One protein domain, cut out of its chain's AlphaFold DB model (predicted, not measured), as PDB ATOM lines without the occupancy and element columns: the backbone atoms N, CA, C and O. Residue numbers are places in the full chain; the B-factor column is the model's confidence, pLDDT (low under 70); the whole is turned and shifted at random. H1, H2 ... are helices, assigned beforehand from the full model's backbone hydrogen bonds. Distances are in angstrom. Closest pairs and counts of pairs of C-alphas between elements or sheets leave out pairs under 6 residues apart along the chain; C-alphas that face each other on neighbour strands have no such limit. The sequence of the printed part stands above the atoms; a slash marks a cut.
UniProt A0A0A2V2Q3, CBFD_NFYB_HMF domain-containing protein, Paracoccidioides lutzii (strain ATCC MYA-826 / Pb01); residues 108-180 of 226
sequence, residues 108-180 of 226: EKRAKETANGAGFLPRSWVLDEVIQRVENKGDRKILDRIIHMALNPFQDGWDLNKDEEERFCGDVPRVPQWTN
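Overview. This is residues 108 to 180 of the 226 residues of the protein "CBFD_NFYB_HMF domain-containing protein" of Paracoccidioides lutzii (strain ATCC MYA-826 / Pb01) (UniProt A0A0A2V2Q3). The helical hairpin of H2 and H3 makes the body, with H4 over one side, short H5 beside H2, and residues 108 to 113 of H1 sticking out at one end. The 73 printed residues have five named helices, H1 to H5 in order, and no named strand: all helix. It is compact, radius of gyration of the C-alphas 12.6 A, spans 35 by 26 by 17 A.

Along the chain. Find C-alpha 108 at (156.720, 159.086, 184.070), where H1 begins, running to 115. H2, residues 124 to 137, spans 19.1 A; H3, 141 to 151, 15.6 A. H4 is 162 to 169; H5, 177 to 180, ends at (154.753, 128.038, 182.279).

Arrangement. H2 touches H3 with residues 130 to 134 alone, opposite ways at a shallow tilt of 21 degrees; C-alphas 130 and 142 are closest, 6.6 A. H4 is near H3. H1 is apart from the other helices. Every O i to N i+4 pair is within hydrogen-bond range in H1 to H4; H5 is too short for one.

Size, cuts and confidence. You find no cut and no long link. pLDDT is under 70 at 112 to 119, 156 and 174 to 180.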
ATOM      1  N   GLU A 108     157.153 158.269 182.931       81.29
ATOM      2  CA  GLU A 108     156.720 159.086 184.070       81.29
ATOM      3  C   GLU A 108     155.429 159.854 183.775       81.29
ATOM      4  O   GLU A 108     154.547 159.887 184.624       81.29
ATOM      5  N   LYS A 109     155.277 160.444 182.582       76.59
ATOM      6  CA  LYS A 109     154.056 161.147 182.174       76.59
ATOM      7  C   LYS A 109     152.881 160.181 182.116       76.59
ATOM      8  O   LYS A 109     151.854 160.465 182.712       76.59
ATOM      9  N   ARG A 110     153.065 159.008 181.505       73.33
ATOM     10  CA  ARG A 110     152.039 157.961 181.460       73.33
ATOM     11  C   ARG A 110     151.706 157.421 182.855       73.33
ATOM     12  O   ARG A 110     150.544 157.173 183.156       73.33
ATOM     13  N   ALA A 111     152.711 157.256 183.718       70.42
ATOM     14  CA  ALA A 111     152.514 156.855 185.109       70.42
ATOM     15  C   ALA A 111     151.750 157.924 185.903       70.42
ATOM     16  O   ALA A 111     150.863 157.573 186.667       70.42
ATOM     17  N   LYS A 112     152.029 159.215 185.681       69.84
ATOM     18  CA  LYS A 112     151.272 160.331 186.268       69.84
ATOM     19  C   LYS A 112     149.858 160.430 185.713       69.84
ATOM     20  O   LYS A 112     148.947 160.673 186.478       69.84
ATOM     21  N   GLU A 113     149.657 160.223 184.415       65.32
ATOM     22  CA  GLU A 113     148.323 160.157 183.802       65.32
ATOM     23  C   GLU A 113     147.515 158.977 184.370       65.32
ATOM     24  O   GLU A 113     146.312 159.099 184.561       65.32
ATOM     25  N   THR A 114     148.183 157.872 184.722       61.88
ATOM     26  CA  THR A 114     147.553 156.744 185.427       61.88
ATOM     27  C   THR A 114     147.271 157.100 186.893       61.88
ATOM     28  O   THR A 114     146.179 156.846 187.385       61.88
ATOM     29  N   ALA A 115     148.208 157.765 187.576       62.00
ATOM     30  CA  ALA A 115     148.063 158.183 188.972       62.00
ATOM     31  C   ALA A 115     147.049 159.325 189.181       62.00
ATOM     32  O   ALA A 115     146.455 159.423 190.246       62.00
ATOM     33  N   ASN A 116     146.838 160.182 188.181       59.98
ATOM     34  CA  ASN A 116     145.978 161.365 188.270       59.98
ATOM     35  C   ASN A 116     144.516 161.090 187.881       59.98
ATOM     36  O   ASN A 116     143.776 162.040 187.629       59.98
ATOM     37  N   GLY A 117     144.073 159.831 187.818       58.33
ATOM     38  CA  GLY A 117     142.644 159.587 187.631       58.33
ATOM     39  C   GLY A 117     142.198 158.134 187.612       58.33
ATOM     40  O   GLY A 117     141.189 157.816 188.215       58.33
ATOM     41  N   ALA A 118     142.922 157.223 186.972       64.41
ATOM     42  CA  ALA A 118     142.443 155.851 186.830       64.41
ATOM     43  C   ALA A 118     143.200 154.891 187.759       64.41
ATOM     44  O   ALA A 118     144.248 154.366 187.387       64.41
ATOM     45  N   GLY A 119     142.643 154.622 188.941       66.73
ATOM     46  CA  GLY A 119     143.068 153.566 189.864       66.73
ATOM     47  C   GLY A 119     143.148 152.185 189.208       66.73
ATOM     48  O   GLY A 119     144.000 151.381 189.578       66.73
ATOM     49  N   PHE A 120     142.358 151.936 188.157       76.32
ATOM     50  CA  PHE A 120     142.456 150.722 187.354       76.32
ATOM     51  C   PHE A 120     142.391 150.998 185.846       76.32
ATOM     52  O   PHE A 120     141.515 151.700 185.347       76.32
ATOM     53  N   LEU A 121     143.313 150.380 185.099       74.09
ATOM     54  CA  LEU A 121     143.274 150.282 183.641       74.09
ATOM     55  C   LEU A 121     143.535 148.824 183.255       74.09
ATOM     56  O   LEU A 121     144.554 148.272 183.690       74.09
ATOM     57  N   PRO A 122     142.687 148.199 182.420       79.25
ATOM     58  CA  PRO A 122     142.887 146.824 181.982       79.25
ATOM     59  C   PRO A 122     144.124 146.736 181.076       79.25
ATOM     60  O   PRO A 122     144.071 146.906 179.859       79.25
ATOM     61  N   ARG A 123     145.287 146.509 181.698       80.68
ATOM     62  CA  ARG A 123     146.562 146.289 181.005       80.68
ATOM     63  C   ARG A 123     146.522 144.935 180.294       80.68
ATOM     64  O   ARG A 123     145.816 144.031 180.729       80.68
ATOM     65  N   SER A 124     147.351 144.763 179.260       78.80
ATOM     66  CA  SER A 124     147.427 143.512 178.478       78.80
ATOM     67  C   SER A 124     147.505 142.263 179.361       78.80
ATOM     68  O   SER A 124     146.754 141.324 179.158       78.80
ATOM     69  N   TRP A 125     148.341 142.290 180.405       83.08
ATOM     70  CA  TRP A 125     148.513 141.146 181.302       83.08
ATOM     71  C   TRP A 125     147.266 140.808 182.132       83.08
ATOM     72  O   TRP A 125     147.076 139.654 182.504       83.08
ATOM     73  N   VAL A 126     146.424 141.804 182.431       86.22
ATOM     74  CA  VAL A 126     145.147 141.597 183.124       86.22
ATOM     75  C   VAL A 126     144.170 140.903 182.182       86.22
ATOM     76  O   VAL A 126     143.487 139.976 182.598       86.22
ATOM     77  N   LEU A 127     144.148 141.299 180.906       85.70
ATOM     78  CA  LEU A 127     143.344 140.633 179.879       85.70
ATOM     79  C   LEU A 127     143.795 139.178 179.680       85.70
ATOM     80  O   LEU A 127     142.953 138.287 179.642       85.70
ATOM     81  N   ASP A 128     145.106 138.929 179.645       81.01
ATOM     82  CA  ASP A 128     145.667 137.575 179.543       81.01
ATOM     83  C   ASP A 128     145.267 136.703 180.750       81.01
ATOM     84  O   ASP A 128     144.853 135.553 180.593       81.01
ATOM     85  N   GLU A 129     145.328 137.260 181.965       83.52
ATOM     86  CA  GLU A 129     144.894 136.582 183.192       83.52
ATOM     87  C   GLU A 129     143.388 136.275 183.176       83.52
ATOM     88  O   GLU A 129     142.969 135.198 183.607       83.52
ATOM     89  N   VAL A 130     142.573 137.211 182.681       86.36
ATOM     90  CA  VAL A 130     141.124 137.041 182.519       86.36
ATOM     91  C   VAL A 130     140.826 135.904 181.553       86.36
ATOM     92  O   VAL A 130     140.071 135.004 181.914       86.36
ATOM     93  N   ILE A 131     141.458 135.893 180.377       84.98
ATOM     94  CA  ILE A 131     141.312 134.818 179.386       84.98
ATOM     95  C   ILE A 131     141.673 133.475 180.027       84.98
ATOM     96  O   ILE A 131     140.863 132.550 180.027       84.98
ATOM     97  N   GLN A 132     142.831 133.390 180.687       82.86
ATOM     98  CA  GLN A 132     143.293 132.157 181.326       82.86
ATOM     99  C   GLN A 132     142.332 131.657 182.417       82.86
ATOM    100  O   GLN A 132     142.124 130.449 182.557       82.86
ATOM    101  N   ARG A 133     141.756 132.558 183.221       86.29
ATOM    102  CA  ARG A 133     140.815 132.199 184.293       86.29
ATOM    103  C   ARG A 133     139.450 131.781 183.753       86.29
ATOM    104  O   ARG A 133     138.858 130.856 184.308       86.29
ATOM    105  N   VAL A 134     138.987 132.404 182.675       87.23
ATOM    106  CA  VAL A 134     137.734 132.037 182.008       87.23
ATOM    107  C   VAL A 134     137.871 130.682 181.312       87.23
ATOM    108  O   VAL A 134     137.016 129.821 181.512       87.23
ATOM    109  N   GLU A 135     138.953 130.461 180.559       83.63
ATOM    110  CA  GLU A 135     139.170 129.232 179.785       83.63
ATOM    111  C   GLU A 135     139.534 128.032 180.663       83.63
ATOM    112  O   GLU A 135     138.921 126.974 180.546       83.63
ATOM    113  N   ASN A 136     140.508 128.183 181.570       83.27
ATOM    114  CA  ASN A 136     141.075 127.040 182.295       83.27
ATOM    115  C   ASN A 136     140.463 126.821 183.681       83.27
ATOM    116  O   ASN A 136     140.479 125.699 184.185       83.27
ATOM    117  N   LYS A 137     139.970 127.879 184.336       82.92
ATOM    118  CA  LYS A 137     139.432 127.798 185.710       82.92
ATOM    119  C   LYS A 137     137.912 127.947 185.776       82.92
ATOM    120  O   LYS A 137     137.344 127.760 186.847       82.92
ATOM    121  N   GLY A 138     137.259 128.291 184.664       84.30
ATOM    122  CA  GLY A 138     135.814 128.504 184.599       84.30
ATOM    123  C   GLY A 138     135.303 129.710 185.401       84.30
ATOM    124  O   GLY A 138     134.092 129.831 185.595       84.30
ATOM    125  N   ASP A 139     136.176 130.616 185.864       86.02
ATOM    126  CA  ASP A 139     135.768 131.814 186.615       86.02
ATOM    127  C   ASP A 139     135.248 132.882 185.651       86.02
ATOM    128  O   ASP A 139     135.972 133.791 185.259       86.02
ATOM    129  N   ARG A 140     133.975 132.782 185.255       86.46
ATOM    130  CA  ARG A 140     133.331 133.807 184.415       86.46
ATOM    131  C   ARG A 140     133.078 135.116 185.162       86.46
ATOM    132  O   ARG A 140     133.039 136.166 184.530       86.46
ATOM    133  N   LYS A 141     132.952 135.070 186.495       88.33
ATOM    134  CA  LYS A 141     132.655 136.247 187.330       88.33
ATOM    135  C   LYS A 141     133.794 137.266 187.324       88.33
ATOM    136  O   LYS A 141     133.574 138.411 187.699       88.33
ATOM    137  N   ILE A 142     135.013 136.873 186.936       87.78
ATOM    138  CA  ILE A 142     136.133 137.814 186.809       87.78
ATOM    139  C   ILE A 142     135.856 138.904 185.774       87.78
ATOM    140  O   ILE A 142     136.276 140.039 185.974       87.78
ATOM    141  N   LEU A 143     135.125 138.584 184.701       86.98
ATOM    142  CA  LEU A 143     134.772 139.558 183.672       86.98
ATOM    143  C   LEU A 143     133.960 140.698 184.285       86.98
ATOM    144  O   LEU A 143     134.337 141.852 184.115       86.98
ATOM    145  N   ASP A 144     132.937 140.375 185.078       88.15
ATOM    146  CA  ASP A 144     132.101 141.371 185.755       88.15
ATOM    147  C   ASP A 144     132.930 142.263 186.687       88.15
ATOM    148  O   ASP A 144     132.770 143.481 186.683       88.15
ATOM    149  N   ARG A 145     133.876 141.675 187.436       88.09
ATOM    150  CA  ARG A 145     134.763 142.415 188.351       88.09
ATOM    151  C   ARG A 145     135.682 143.382 187.605       88.09
ATOM    152  O   ARG A 145     135.765 144.555 187.950       88.09
ATOM    153  N   ILE A 146     136.353 142.902 186.557       87.25
ATOM    154  CA  ILE A 146     137.278 143.703 185.743       87.25
ATOM    155  C   ILE A 146     136.534 144.807 184.992       87.25
ATOM    156  O   ILE A 146     137.020 145.934 184.928       87.25
ATOM    157  N   ILE A 147     135.354 144.501 184.448       87.61
ATOM    158  CA  ILE A 147     134.494 145.481 183.780       87.61
ATOM    159  C   ILE A 147     134.044 146.545 184.784       87.61
ATOM    160  O   ILE A 147     134.145 147.730 184.483       87.61
ATOM    161  N   HIS A 148     133.623 146.154 185.990       85.88
ATOM    162  CA  HIS A 148     133.229 147.098 187.036       85.88
ATOM    163  C   HIS A 148     134.366 148.059 187.411       85.88
ATOM    164  O   HIS A 148     134.136 149.266 187.500       85.88
ATOM    165  N   MET A 149     135.595 147.553 187.559       83.97
ATOM    166  CA  MET A 149     136.769 148.393 187.821       83.97
ATOM    167  C   MET A 149     137.117 149.299 186.632       83.97
ATOM    168  O   MET A 149     137.459 150.463 186.820       83.97
ATOM    169  N   ALA A 150     137.008 148.794 185.397       84.46
ATOM    170  CA  ALA A 150     137.303 149.565 184.185       84.46
ATOM    171  C   ALA A 150     136.284 150.685 183.925       84.46
ATOM    172  O   ALA A 150     136.647 151.721 183.370       84.46
ATOM    173  N   LEU A 151     135.023 150.483 184.320       84.60
ATOM    174  CA  LEU A 151     133.958 151.486 184.225       84.60
ATOM    175  C   LEU A 151     134.016 152.519 185.357       84.60
ATOM    176  O   LEU A 151     133.552 153.642 185.170       84.60
ATOM    177  N   ASN A 152     134.614 152.171 186.499       82.54
ATOM    178  CA  ASN A 152     134.734 153.045 187.665       82.54
ATOM    179  C   ASN A 152     136.199 153.298 188.057       82.54
ATOM    180  O   ASN A 152     136.558 153.087 189.217       82.54
ATOM    181  N   PRO A 153     137.066 153.756 187.138       78.70
ATOM    182  CA  PRO A 153     138.499 153.770 187.385       78.70
ATOM    183  C   PRO A 153     138.911 154.804 188.445       78.70
ATOM    184  O   PRO A 153     139.997 154.686 188.984       78.70
ATOM    185  N   PHE A 154     138.068 155.787 188.774       75.56
ATOM    186  CA  PHE A 154     138.371 156.870 189.723       75.56
ATOM    187  C   PHE A 154     138.004 156.556 191.187       75.56
ATOM    188  O   PHE A 154     138.097 157.446 192.027       75.56
ATOM    189  N   GLN A 155     137.529 155.345 191.496       74.56
ATOM    190  CA  GLN A 155     137.190 154.957 192.870       74.56
ATOM    191  C   GLN A 155     138.437 154.501 193.641       74.56
ATOM    192  O   GLN A 155     139.328 153.878 193.069       74.56
ATOM    193  N   ASP A 156     138.472 154.779 194.949       68.34
ATOM    194  CA  ASP A 156     139.574 154.378 195.841       68.34
ATOM    195  C   ASP A 156     139.615 152.854 196.102       68.34
ATOM    196  O   ASP A 156     140.616 152.330 196.590       68.34
ATOM    197  N   GLY A 157     138.534 152.141 195.768       75.40
ATOM    198  CA  GLY A 157     138.382 150.688 195.853       75.40
ATOM    199  C   GLY A 157     137.018 150.246 195.310       75.40
ATOM    200  O   GLY A 157     136.147 151.090 195.095       75.40
ATOM    201  N   TRP A 158     136.827 148.942 195.078       78.37
ATOM    202  CA  TRP A 158     135.591 148.414 194.467       78.37
ATOM    203  C   TRP A 158     134.845 147.381 195.320       78.37
ATOM    204  O   TRP A 158     133.820 146.871 194.873       78.37
ATOM    205  N   ASP A 159     135.324 147.083 196.532       73.46
ATOM    206  CA  ASP A 159     134.720 146.134 197.485       73.46
ATOM    207  C   ASP A 159     134.436 144.733 196.898       73.46
ATOM    208  O   ASP A 159     133.590 143.988 197.395       73.46
ATOM    209  N   LEU A 160     135.152 144.341 195.838       72.26
ATOM    210  CA  LEU A 160     134.947 143.067 195.151       72.26
ATOM    211  C   LEU A 160     135.847 141.991 195.750       72.26
ATOM    212  O   LEU A 160     135.377 140.929 196.159       72.26
ATOM    213  N   ASN A 161     137.153 142.255 195.760       80.15
ATOM    214  CA  ASN A 161     138.172 141.370 196.310       80.15
ATOM    215  C   ASN A 161     139.493 142.141 196.434       80.15
ATOM    216  O   ASN A 161     140.166 142.380 195.432       80.15
ATOM    217  N   LYS A 162     139.886 142.470 197.669       80.46
ATOM    218  CA  LYS A 162     141.085 143.275 197.946       80.46
ATOM    219  C   LYS A 162     142.368 142.664 197.379       80.46
ATOM    220  O   LYS A 162     143.162 143.386 196.787       80.46
ATOM    221  N   ASP A 163     142.535 141.342 197.462       81.67
ATOM    222  CA  ASP A 163     143.733 140.661 196.949       81.67
ATOM    223  C   ASP A 163     143.834 140.764 195.417       81.67
ATOM    224  O   ASP A 163     144.920 140.887 194.843       81.67
ATOM    225  N   GLU A 164     142.692 140.700 194.727       79.41
ATOM    226  CA  GLU A 164     142.634 140.872 193.274       79.41
ATOM    227  C   GLU A 164     142.827 142.331 192.874       79.41
ATOM    228  O   GLU A 164     143.580 142.597 191.940       79.41
ATOM    229  N   GLU A 165     142.191 143.261 193.584       79.11
ATOM    230  CA  GLU A 165     142.315 144.702 193.368       79.11
ATOM    231  C   GLU A 165     143.780 145.147 193.505       79.11
ATOM    232  O   GLU A 165     144.327 145.747 192.577       79.11
ATOM    233  N   GLU A 166     144.466 144.754 194.582       80.24
ATOM    234  CA  GLU A 166     145.890 145.044 194.792       80.24
ATOM    235  C   GLU A 166     146.770 144.433 193.693       80.24
ATOM    236  O   GLU A 166     147.676 145.087 193.164       80.24
ATOM    237  N   ARG A 167     146.484 143.190 193.281       81.53
ATOM    238  CA  ARG A 167     147.244 142.499 192.231       81.53
ATOM    239  C   ARG A 167     147.050 143.150 190.865       81.53
ATOM    240  O   ARG A 167     148.025 143.347 190.143       81.53
ATOM    241  N   PHE A 168     145.812 143.461 190.490       82.35
ATOM    242  CA  PHE A 168     145.471 144.030 189.189       82.35
ATOM    243  C   PHE A 168     145.889 145.496 189.058       82.35
ATOM    244  O   PHE A 168     146.308 145.920 187.974       82.35
ATOM    245  N   CYS A 169     145.859 146.253 190.153       79.12
ATOM    246  CA  CYS A 169     146.342 147.631 190.184       79.12
ATOM    247  C   CYS A 169     147.875 147.711 190.285       79.12
ATOM    248  O   CYS A 169     148.461 148.649 189.745       79.12
ATOM    249  N   GLY A 170     148.526 146.700 190.874       76.61
ATOM    250  CA  GLY A 170     149.975 146.624 191.078       76.61
ATOM    251  C   GLY A 170     150.837 146.543 189.809       76.61
ATOM    252  O   GLY A 170     150.370 146.661 188.675       76.61
ATOM    253  N   ASP A 171     152.143 146.353 189.980       74.33
ATOM    254  CA  ASP A 171     153.078 146.293 188.855       74.33
ATOM    255  C   ASP A 171     152.825 145.092 187.931       74.33
ATOM    256  O   ASP A 171     152.437 144.004 188.357       74.33
ATOM    257  N   VAL A 172     153.112 145.277 186.638       74.33
ATOM    258  CA  VAL A 172     153.080 144.179 185.664       74.33
ATOM    259  C   VAL A 172     154.080 143.096 186.099       74.33
ATOM    260  O   VAL A 172     155.263 143.412 186.280       74.33
ATOM    261  N   PRO A 173     153.663 141.822 186.226       71.99
ATOM    262  CA  PRO A 173     154.562 140.740 186.609       71.99
ATOM    263  C   PRO A 173     155.793 140.654 185.695       71.99
ATOM    264  O   PRO A 173     155.672 140.638 184.470       71.99
ATOM    265  N   ARG A 174     156.994 140.558 186.288       68.99
ATOM    266  CA  ARG A 174     158.264 140.406 185.541       68.99
ATOM    267  C   ARG A 174     158.291 139.152 184.671       68.99
ATOM    268  O   ARG A 174     158.868 139.166 183.587       68.99
ATOM    269  N   VAL A 175     157.692 138.076 185.168       63.93
ATOM    270  CA  VAL A 175     157.516 136.822 184.441       63.93
ATOM    271  C   VAL A 175     156.025 136.544 184.430       63.93
ATOM    272  O   VAL A 175     155.449 136.303 185.493       63.93
ATOM    273  N   PRO A 176     155.375 136.621 183.268       57.56
ATOM    274  CA  PRO A 176     153.978 136.278 183.204       57.56
ATOM    275  C   PRO A 176     153.782 134.806 183.546       57.56
ATOM    276  O   PRO A 176     154.387 133.940 182.928       57.56
ATOM    277  N   GLN A 177     152.943 134.499 184.530       56.35
ATOM    278  CA  GLN A 177     152.748 133.123 185.003       56.35
ATOM    279  C   GLN A 177     152.267 132.149 183.909       56.35
ATOM    280  O   GLN A 177     152.522 130.946 183.988       56.35
ATOM    281  N   TRP A 178     151.652 132.664 182.840       52.06
ATOM    282  CA  TRP A 178     151.266 131.887 181.664       52.06
ATOM    283  C   TRP A 178     152.452 131.406 180.814       52.06
ATOM    284  O   TRP A 178     152.267 130.516 179.989       52.06
ATOM    285  N   THR A 179     153.684 131.900 181.014       52.86
ATOM    286  CA  THR A 179     154.860 131.344 180.316       52.86
ATOM    287  C   THR A 179     155.093 129.876 180.656       52.86
ATOM    288  O   THR A 179     155.656 129.159 179.834       52.86
ATOM    289  N   ASN A 180     154.625 129.423 181.823       55.36
ATOM    290  CA  ASN A 180     154.753 128.038 182.279       55.36
ATOM    291  C   ASN A 180     153.596 127.136 181.816       55.36
ATOM    292  O   ASN A 180     153.651 125.929 182.027       55.36
TER     293      ASN A 180